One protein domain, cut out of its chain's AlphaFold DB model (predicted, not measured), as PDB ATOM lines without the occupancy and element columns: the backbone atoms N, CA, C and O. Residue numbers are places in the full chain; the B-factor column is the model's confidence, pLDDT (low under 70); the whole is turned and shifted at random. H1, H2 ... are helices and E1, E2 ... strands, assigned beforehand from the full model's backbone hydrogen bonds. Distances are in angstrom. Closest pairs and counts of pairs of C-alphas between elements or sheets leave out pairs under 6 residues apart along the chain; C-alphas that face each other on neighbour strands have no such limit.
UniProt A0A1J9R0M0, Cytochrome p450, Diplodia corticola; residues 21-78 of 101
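What this domain is: This is residues 21 to 78 of the 101 residues of the protein "Cytochrome p450" of Diplodia corticola (UniProt A0A1J9R0M0). A small two-strand ribbon, E3 with E4, lies near the middle, and four short helices follow each other in an arc that starts beside E3 with H1 and comes back to E3 with H4. The hairpin E1 and E2 makes one end of the long axis, with E1 meeting the end of H1, and the loop of residues 65 to 74 makes the other end. The printed part has 58 residues, with three named strands, four named helices and a last strand, in the order E1 E2 E3 H1 H2 H3 H4 E4; the two sheets, E1 - E2 and E3 - E4, are both antiparallel, and the class is mixed, helices and strands. The whole is compact, with a radius of gyration of the C-alphas of 10.0 A, and elongated, with spans of 29 by 19 by 18 A.

Where its parts are: E1, residues 21 to 23, begins with C-alpha 21 at (162.992, 197.021, 196.111). E2 is residues 26 to 28, 6.9 A long, and E3 is residues 31 to 33, 6.8 A long. H1, residues 39 to 46, is the longest helix at 10.1 A and begins with C-alpha 39 at (165.297, 208.026, 201.962). H2 is residues 49 to 52, H3 residues 54 to 57 and H4 residues 61 to 64. E4, residues 75 to 77, is 7.0 A long and ends with C-alpha 77 at (165.811, 205.279, 185.825).

How they stand to each other: E1 and E2 form a hairpin, antiparallel at 168 degrees, with N 22 and O 26 within hydrogen-bond range at 2.9 A. E2 and E3 meet only through their link. E3 and E4 are antiparallel at 141 degrees, with N 32 and O 76 at 2.9 A and N 76 and O 32 at 3.0 A, both within hydrogen-bond range. The closest C-alphas of E1 and H1 are those of Met 22 and Ser 46, 4.5 A apart; of E3 and H1, those of Trp 33 and Cys 42, 5.8 A. H1 and H2 touch, closest at the C-alphas of Cys 42 and Cys 51, 5.7 A. H2 and H3 are close but not clearly touching, with the C-alphas of Thr 50 and Glu 56 the closest at 6.6 A. The closest C-alphas of E3 and H4 are those of Cys 32 and Cys 61, 5.1 A apart. H1 and H4 are apart. In H1 every O i to N i+4 pair is within hydrogen-bond range; H2, H3 and H4 are too short for such a pair.

The domain as a whole: The two C-alphas farthest apart, those of Ala 24 and Ser 69, are 30.1 A apart. The printed part has no cut. No link is long; the link from H4 to E4, 10 residues, is short, and the other links are tight. The mean pLDDT of the printed part is 78.2, and residues 23 to 25 and 36 to 37 are under 70.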
ATOM      1  N   ARG A  21     163.789 198.169 195.671       75.62
ATOM      2  CA  ARG A  21     162.992 197.021 196.111       75.62
ATOM      3  C   ARG A  21     161.785 197.442 196.942       75.62
ATOM      4  O   ARG A  21     161.905 197.994 198.036       75.62
ATOM      5  N   MET A  22     160.601 197.115 196.440       71.75
ATOM      6  CA  MET A  22     159.323 197.410 197.099       71.75
ATOM      7  C   MET A  22     158.758 196.213 197.867       71.75
ATOM      8  O   MET A  22     157.963 196.364 198.791       71.75
ATOM      9  N   SER A  23     159.123 195.000 197.464       67.31
ATOM     10  CA  SER A  23     158.750 193.752 198.128       67.31
ATOM     11  C   SER A  23     159.742 192.658 197.732       67.31
ATOM     12  O   SER A  23     160.548 192.856 196.828       67.31
ATOM     13  N   ALA A  24     159.686 191.489 198.376       66.31
ATOM     14  CA  ALA A  24     160.572 190.367 198.041       66.31
ATOM     15  C   ALA A  24     160.520 189.953 196.555       66.31
ATOM     16  O   ALA A  24     161.503 189.436 196.041       66.31
ATOM     17  N   ASN A  25     159.401 190.225 195.873       66.62
ATOM     18  CA  ASN A  25     159.169 189.850 194.476       66.62
ATOM     19  C   ASN A  25     159.133 191.061 193.529       66.62
ATOM     20  O   ASN A  25     158.733 190.920 192.378       66.62
ATOM     21  N   SER A  26     159.471 192.257 194.018       70.81
ATOM     22  CA  SER A  26     159.398 193.484 193.233       70.81
ATOM     23  C   SER A  26     160.662 194.298 193.395       70.81
ATOM     24  O   SER A  26     160.826 195.056 194.357       70.81
ATOM     25  N   GLU A  27     161.555 194.086 192.437       76.06
ATOM     26  CA  GLU A  27     162.855 194.716 192.346       76.06
ATOM     27  C   GLU A  27     163.085 195.195 190.911       76.06
ATOM     28  O   GLU A  27     162.759 194.491 189.955       76.06
ATOM     29  N   ASP A  28     163.643 196.395 190.764       81.56
ATOM     30  CA  ASP A  28     164.066 196.920 189.469       81.56
ATOM     31  C   ASP A  28     165.544 197.329 189.528       81.56
ATOM     32  O   ASP A  28     165.847 198.311 190.209       81.56
ATOM     33  N   PRO A  29     166.442 196.624 188.809       79.75
ATOM     34  CA  PRO A  29     167.894 196.834 188.842       79.75
ATOM     35  C   PRO A  29     168.377 198.063 188.055       79.75
ATOM     36  O   PRO A  29     169.573 198.375 188.052       79.75
ATOM     37  N   ASN A  30     167.458 198.772 187.396       83.56
ATOM     38  CA  ASN A  30     167.705 200.056 186.749       83.56
ATOM     39  C   ASN A  30     166.964 201.193 187.471       83.56
ATOM     40  O   ASN A  30     166.654 202.210 186.850       83.56
ATOM     41  N   CYS A  31     166.624 201.023 188.750       83.69
ATOM     42  CA  CYS A  31     165.899 202.008 189.543       83.69
ATOM     43  C   CYS A  31     166.712 202.491 190.742       83.69
ATOM     44  O   CYS A  31     167.180 201.696 191.552       83.69
ATOM     45  N   CYS A  32     166.810 203.807 190.918       87.12
ATOM     46  CA  CYS A  32     167.251 204.406 192.176       87.12
ATOM     47  C   CYS A  32     166.108 205.147 192.879       87.12
ATOM     48  O   CYS A  32     165.200 205.667 192.225       87.12
ATOM     49  N   TRP A  33     166.179 205.222 194.210       86.38
ATOM     50  CA  TRP A  33     165.256 206.034 195.003       86.38
ATOM     51  C   TRP A  33     165.601 207.509 194.849       86.38
ATOM     52  O   TRP A  33     166.704 207.940 195.214       86.38
ATOM     53  N   GLY A  34     164.670 208.262 194.279       82.88
ATOM     54  CA  GLY A  34     164.836 209.671 193.959       82.88
ATOM     55  C   GLY A  34     164.279 210.614 195.020       82.88
ATOM     56  O   GLY A  34     164.258 210.322 196.217       82.88
ATOM     57  N   GLY A  35     163.862 211.794 194.568       71.50
ATOM     58  CA  GLY A  35     163.381 212.876 195.418       71.50
ATOM     59  C   GLY A  35     164.489 213.545 196.234       71.50
ATOM     60  O   GLY A  35     165.649 213.128 196.240       71.50
ATOM     61  N   LYS A  36     164.120 214.605 196.960       67.56
ATOM     62  CA  LYS A  36     165.060 215.511 197.649       67.56
ATOM     63  C   LYS A  36     166.059 214.832 198.594       67.56
ATOM     64  O   LYS A  36     167.143 215.373 198.791       67.56
ATOM     65  N   ALA A  37     165.713 213.674 199.160       66.06
ATOM     66  CA  ALA A  37     166.554 212.971 200.130       66.06
ATOM     67  C   ALA A  37     166.803 211.480 199.824       66.06
ATOM     68  O   ALA A  37     167.573 210.857 200.556       66.06
ATOM     69  N   GLY A  38     166.182 210.878 198.798       73.00
ATOM     70  CA  GLY A  38     166.260 209.431 198.513       73.00
ATOM     71  C   GLY A  38     165.552 208.542 199.546       73.00
ATOM     72  O   GLY A  38     164.740 207.686 199.207       73.00
ATOM     73  N   ILE A  39     165.823 208.781 200.829       79.25
ATOM     74  CA  ILE A  39     165.297 208.026 201.962       79.25
ATOM     75  C   ILE A  39     163.788 208.209 202.118       79.25
ATOM     76  O   ILE A  39     163.081 207.223 202.307       79.25
ATOM     77  N   ASP A  40     163.282 209.433 201.963       79.38
ATOM     78  CA  ASP A  40     161.849 209.727 202.077       79.38
ATOM     79  C   ASP A  40     161.058 209.053 200.955       79.38
ATOM     80  O   ASP A  40     160.008 208.467 201.211       79.38
ATOM     81  N   ALA A  41     161.592 209.070 199.730       79.94
ATOM     82  CA  ALA A  41     161.011 208.376 198.585       79.94
ATOM     83  C   ALA A  41     160.954 206.862 198.819       79.94
ATOM     84  O   ALA A  41     159.899 206.249 198.663       79.94
ATOM     85  N   CYS A  42     162.054 206.271 199.299       80.19
ATOM     86  CA  CYS A  42     162.070 204.866 199.698       80.19
ATOM     87  C   CYS A  42     161.010 204.575 200.772       80.19
ATOM     88  O   CYS A  42     160.254 203.613 200.648       80.19
ATOM     89  N   PHE A  43     160.897 205.409 201.810       78.69
ATOM     90  CA  PHE A  43     159.912 205.210 202.877       78.69
ATOM     91  C   PHE A  43     158.467 205.355 202.398       78.69
ATOM     92  O   PHE A  43     157.624 204.554 202.804       78.69
ATOM     93  N   ARG A  44     158.170 206.323 201.522       78.62
ATOM     94  CA  ARG A  44     156.838 206.484 200.917       78.62
ATOM     95  C   ARG A  44     156.411 205.234 200.151       78.62
ATOM     96  O   ARG A  44     155.262 204.810 200.271       78.62
ATOM     97  N   GLN A  45     157.349 204.646 199.416       76.19
ATOM     98  CA  GLN A  45     157.073 203.593 198.445       76.19
ATOM     99  C   GLN A  45     157.212 202.179 199.031       76.19
ATOM    100  O   GLN A  45     156.281 201.374 198.971       76.19
ATOM    101  N   SER A  46     158.341 201.880 199.672       73.19
ATOM    102  CA  SER A  46     158.631 200.576 200.284       73.19
ATOM    103  C   SER A  46     157.963 200.404 201.660       73.19
ATOM    104  O   SER A  46     157.687 199.280 202.074       73.19
ATOM    105  N   LYS A  47     157.688 201.505 202.389       73.31
ATOM    106  CA  LYS A  47     157.165 201.511 203.780       73.31
ATOM    107  C   LYS A  47     157.932 200.585 204.737       73.31
ATOM    108  O   LYS A  47     157.391 200.104 205.730       73.31
ATOM    109  N   SER A  48     159.201 200.333 204.430       70.44
ATOM    110  CA  SER A  48     160.031 199.330 205.086       70.44
ATOM    111  C   SER A  48     161.189 199.986 205.822       70.44
ATOM    112  O   SER A  48     161.775 200.964 205.354       70.44
ATOM    113  N   GLN A  49     161.578 199.408 206.960       74.25
ATOM    114  CA  GLN A  49     162.791 199.831 207.665       74.25
ATOM    115  C   GLN A  49     164.064 199.587 206.850       74.25
ATOM    116  O   GLN A  49     165.068 200.249 207.104       74.25
ATOM    117  N   THR A  50     164.000 198.735 205.821       74.81
ATOM    118  CA  THR A  50     165.124 198.475 204.914       74.81
ATOM    119  C   THR A  50     165.630 199.735 204.217       74.81
ATOM    120  O   THR A  50     166.799 199.803 203.868       74.81
ATOM    121  N   CYS A  51     164.818 200.792 204.101       75.81
ATOM    122  CA  CYS A  51     165.256 202.100 203.600       75.81
ATOM    123  C   CYS A  51     166.365 202.760 204.442       75.81
ATOM    124  O   CYS A  51     167.050 203.664 203.964       75.81
ATOM    125  N   ARG A  52     166.554 202.339 205.699       80.25
ATOM    126  CA  ARG A  52     167.657 202.797 206.562       80.25
ATOM    127  C   ARG A  52     168.906 201.931 206.445       80.25
ATOM    128  O   ARG A  52     169.963 202.364 206.908       80.25
ATOM    129  N   ASP A  53     168.811 200.758 205.822       81.88
ATOM    130  CA  ASP A  53     169.948 199.859 205.680       81.88
ATOM    131  C   ASP A  53     171.035 200.499 204.821       81.88
ATOM    132  O   ASP A  53     170.780 201.117 203.786       81.88
ATOM    133  N   ALA A  54     172.291 200.310 205.224       77.69
ATOM    134  CA  ALA A  54     173.434 200.834 204.482       77.69
ATOM    135  C   ALA A  54     173.495 200.294 203.041       77.69
ATOM    136  O   ALA A  54     173.984 200.986 202.147       77.69
ATOM    137  N   ALA A  55     172.980 199.082 202.809       77.69
ATOM    138  CA  ALA A  55     172.850 198.502 201.477       77.69
ATOM    139  C   ALA A  55     171.842 199.280 200.616       77.69
ATOM    140  O   ALA A  55     172.166 199.640 199.487       77.69
ATOM    141  N   GLU A  56     170.680 199.625 201.172       77.69
ATOM    142  CA  GLU A  56     169.625 200.344 200.453       77.69
ATOM    143  C   GLU A  56     169.949 201.824 200.258       77.69
ATOM    144  O   GLU A  56     169.578 202.423 199.256       77.69
ATOM    145  N   ARG A  57     170.742 202.423 201.151       80.06
ATOM    146  CA  ARG A  57     171.241 203.793 200.959       80.06
ATOM    147  C   ARG A  57     172.088 203.928 199.696       80.06
ATOM    148  O   ARG A  57     172.024 204.967 199.042       80.06
ATOM    149  N   LYS A  58     172.835 202.889 199.298       82.50
ATOM    150  CA  LYS A  58     173.529 202.874 197.994       82.50
ATOM    151  C   LYS A  58     172.539 202.965 196.835       82.50
ATOM    152  O   LYS A  58     172.917 203.416 195.760       82.50
ATOM    153  N   ASN A  59     171.281 202.576 197.071       81.50
ATOM    154  CA  ASN A  59     170.214 202.624 196.094       81.50
ATOM    155  C   ASN A  59     169.624 204.016 195.832       81.50
ATOM    156  O   ASN A  59     168.826 204.172 194.914       81.50
ATOM    157  N   PHE A  60     170.051 205.048 196.564       86.38
ATOM    158  CA  PHE A  60     169.539 206.409 196.393       86.38
ATOM    159  C   PHE A  60     170.209 207.126 195.218       86.38
ATOM    160  O   PHE A  60     171.427 207.052 195.048       86.38
ATOM    161  N   CYS A  61     169.430 207.872 194.435       85.25
ATOM    162  CA  CYS A  61     169.912 208.579 193.246       85.25
ATOM    163  C   CYS A  61     171.024 209.587 193.575       85.25
ATOM    164  O   CYS A  61     172.022 209.659 192.858       85.25
ATOM    165  N   ILE A  62     170.922 210.263 194.725       83.50
ATOM    166  CA  ILE A  62     171.955 211.183 195.222       83.50
ATOM    167  C   ILE A  62     173.312 210.492 195.432       83.50
ATOM    168  O   ILE A  62     174.352 211.062 195.119       83.50
ATOM    169  N   ASN A  63     173.308 209.228 195.868       83.81
ATOM    170  CA  ASN A  63     174.523 208.434 196.079       83.81
ATOM    171  C   ASN A  63     175.060 207.817 194.775       83.81
ATOM    172  O   ASN A  63     176.134 207.220 194.773       83.81
ATOM    173  N   ARG A  64     174.331 207.975 193.664       78.56
ATOM    174  CA  ARG A  64     174.708 207.528 192.316       78.56
ATOM    175  C   ARG A  64     175.021 208.670 191.354       78.56
ATOM    176  O   ARG A  64     175.068 208.449 190.148       78.56
ATOM    177  N   ASN A  65     175.257 209.874 191.870       82.06
ATOM    178  CA  ASN A  65     175.510 211.074 191.065       82.06
ATOM    179  C   ASN A  65     174.356 211.432 190.111       82.06
ATOM    180  O   ASN A  65     174.572 212.102 189.103       82.06
ATOM    181  N   ILE A  66     173.130 211.002 190.422       82.06
ATOM    182  CA  ILE A  66     171.923 211.454 189.732       82.06
ATOM    183  C   ILE A  66     171.343 212.579 190.592       82.06
ATOM    184  O   ILE A  66     170.773 212.302 191.654       82.06
ATOM    185  N   PRO A  67     171.536 213.850 190.198       78.62
ATOM    186  CA  PRO A  67     171.039 214.964 190.982       78.62
ATOM    187  C   PRO A  67     169.510 214.989 190.950       78.62
ATOM    188  O   PRO A  67     168.877 214.574 189.981       78.62
ATOM    189  N   THR A  68     168.909 215.561 191.985       75.50
ATOM    190  CA  THR A  68     167.456 215.775 192.065       75.50
ATOM    191  C   THR A  68     166.922 216.653 190.934       75.50
ATOM    192  O   THR A  68     165.781 216.502 190.523       75.50
ATOM    193  N   SER A  69     167.762 217.514 190.351       77.50
ATOM    194  CA  SER A  69     167.422 218.288 189.149       77.50
ATOM    195  C   SER A  69     167.215 217.432 187.896       77.50
ATOM    196  O   SER A  69     166.542 217.865 186.965       77.50
ATOM    197  N   LYS A  70     167.799 216.228 187.854       77.19
ATOM    198  CA  LYS A  70     167.595 215.237 186.789       77.19
ATOM    199  C   LYS A  70     166.350 214.396 187.052       77.19
ATOM    200  O   LYS A  70     165.603 214.115 186.119       77.19
ATOM    201  N   CYS A  71     166.116 214.042 188.314       76.25
ATOM    202  CA  CYS A  71     164.944 213.289 188.721       76.25
ATOM    203  C   CYS A  71     164.406 213.742 190.084       76.25
ATOM    204  O   CYS A  71     165.025 213.487 191.119       76.25
ATOM    205  N   ASP A  72     163.211 214.336 190.069       79.81
ATOM    206  CA  ASP A  72     162.442 214.721 191.262       79.81
ATOM    207  C   ASP A  72     161.235 213.790 191.491       79.81
ATOM    208  O   ASP A  72     160.191 214.194 191.990       79.81
ATOM    209  N   ALA A  73     161.359 212.526 191.078       82.06
ATOM    210  CA  ALA A  73     160.358 211.485 191.309       82.06
ATOM    211  C   ALA A  73     160.821 210.523 192.408       82.06
ATOM    212  O   ALA A  73     162.009 210.456 192.724       82.06
ATOM    213  N   ASP A  74     159.898 209.736 192.962       82.94
ATOM    214  CA  ASP A  74     160.242 208.733 193.975       82.94
ATOM    215  C   ASP A  74     161.140 207.616 193.430       82.94
ATOM    216  O   ASP A  74     162.022 207.125 194.135       82.94
ATOM    217  N   CYS A  75     160.948 207.248 192.164       83.62
ATOM    218  CA  CYS A  75     161.752 206.259 191.466       83.62
ATOM    219  C   CYS A  75     162.302 206.846 190.175       83.62
ATOM    220  O   CYS A  75     161.591 207.505 189.415       83.62
ATOM    221  N   CYS A  76     163.577 206.582 189.915       85.38
ATOM    222  CA  CYS A  76     164.276 207.128 188.763       85.38
ATOM    223  C   CYS A  76     165.008 206.033 188.007       85.38
ATOM    224  O   CYS A  76     165.589 205.133 188.611       85.38
ATOM    225  N   ASP A  77     165.014 206.136 186.685       83.50
ATOM    226  CA  ASP A  77     165.811 205.279 185.825       83.50
ATOM    227  C   ASP A  77     167.281 205.692 185.907       83.50
ATOM    228  O   ASP A  77     167.620 206.854 185.685       83.50
ATOM    229  N   THR A  78     168.179 204.760 186.206       83.06
ATOM    230  CA  THR A  78     169.603 205.095 186.341       83.06
ATOM    231  C   THR A  78     170.349 205.276 185.038       83.06
ATOM    232  O   THR A  78     171.421 205.878 185.035       83.06
TER     233      THR A  78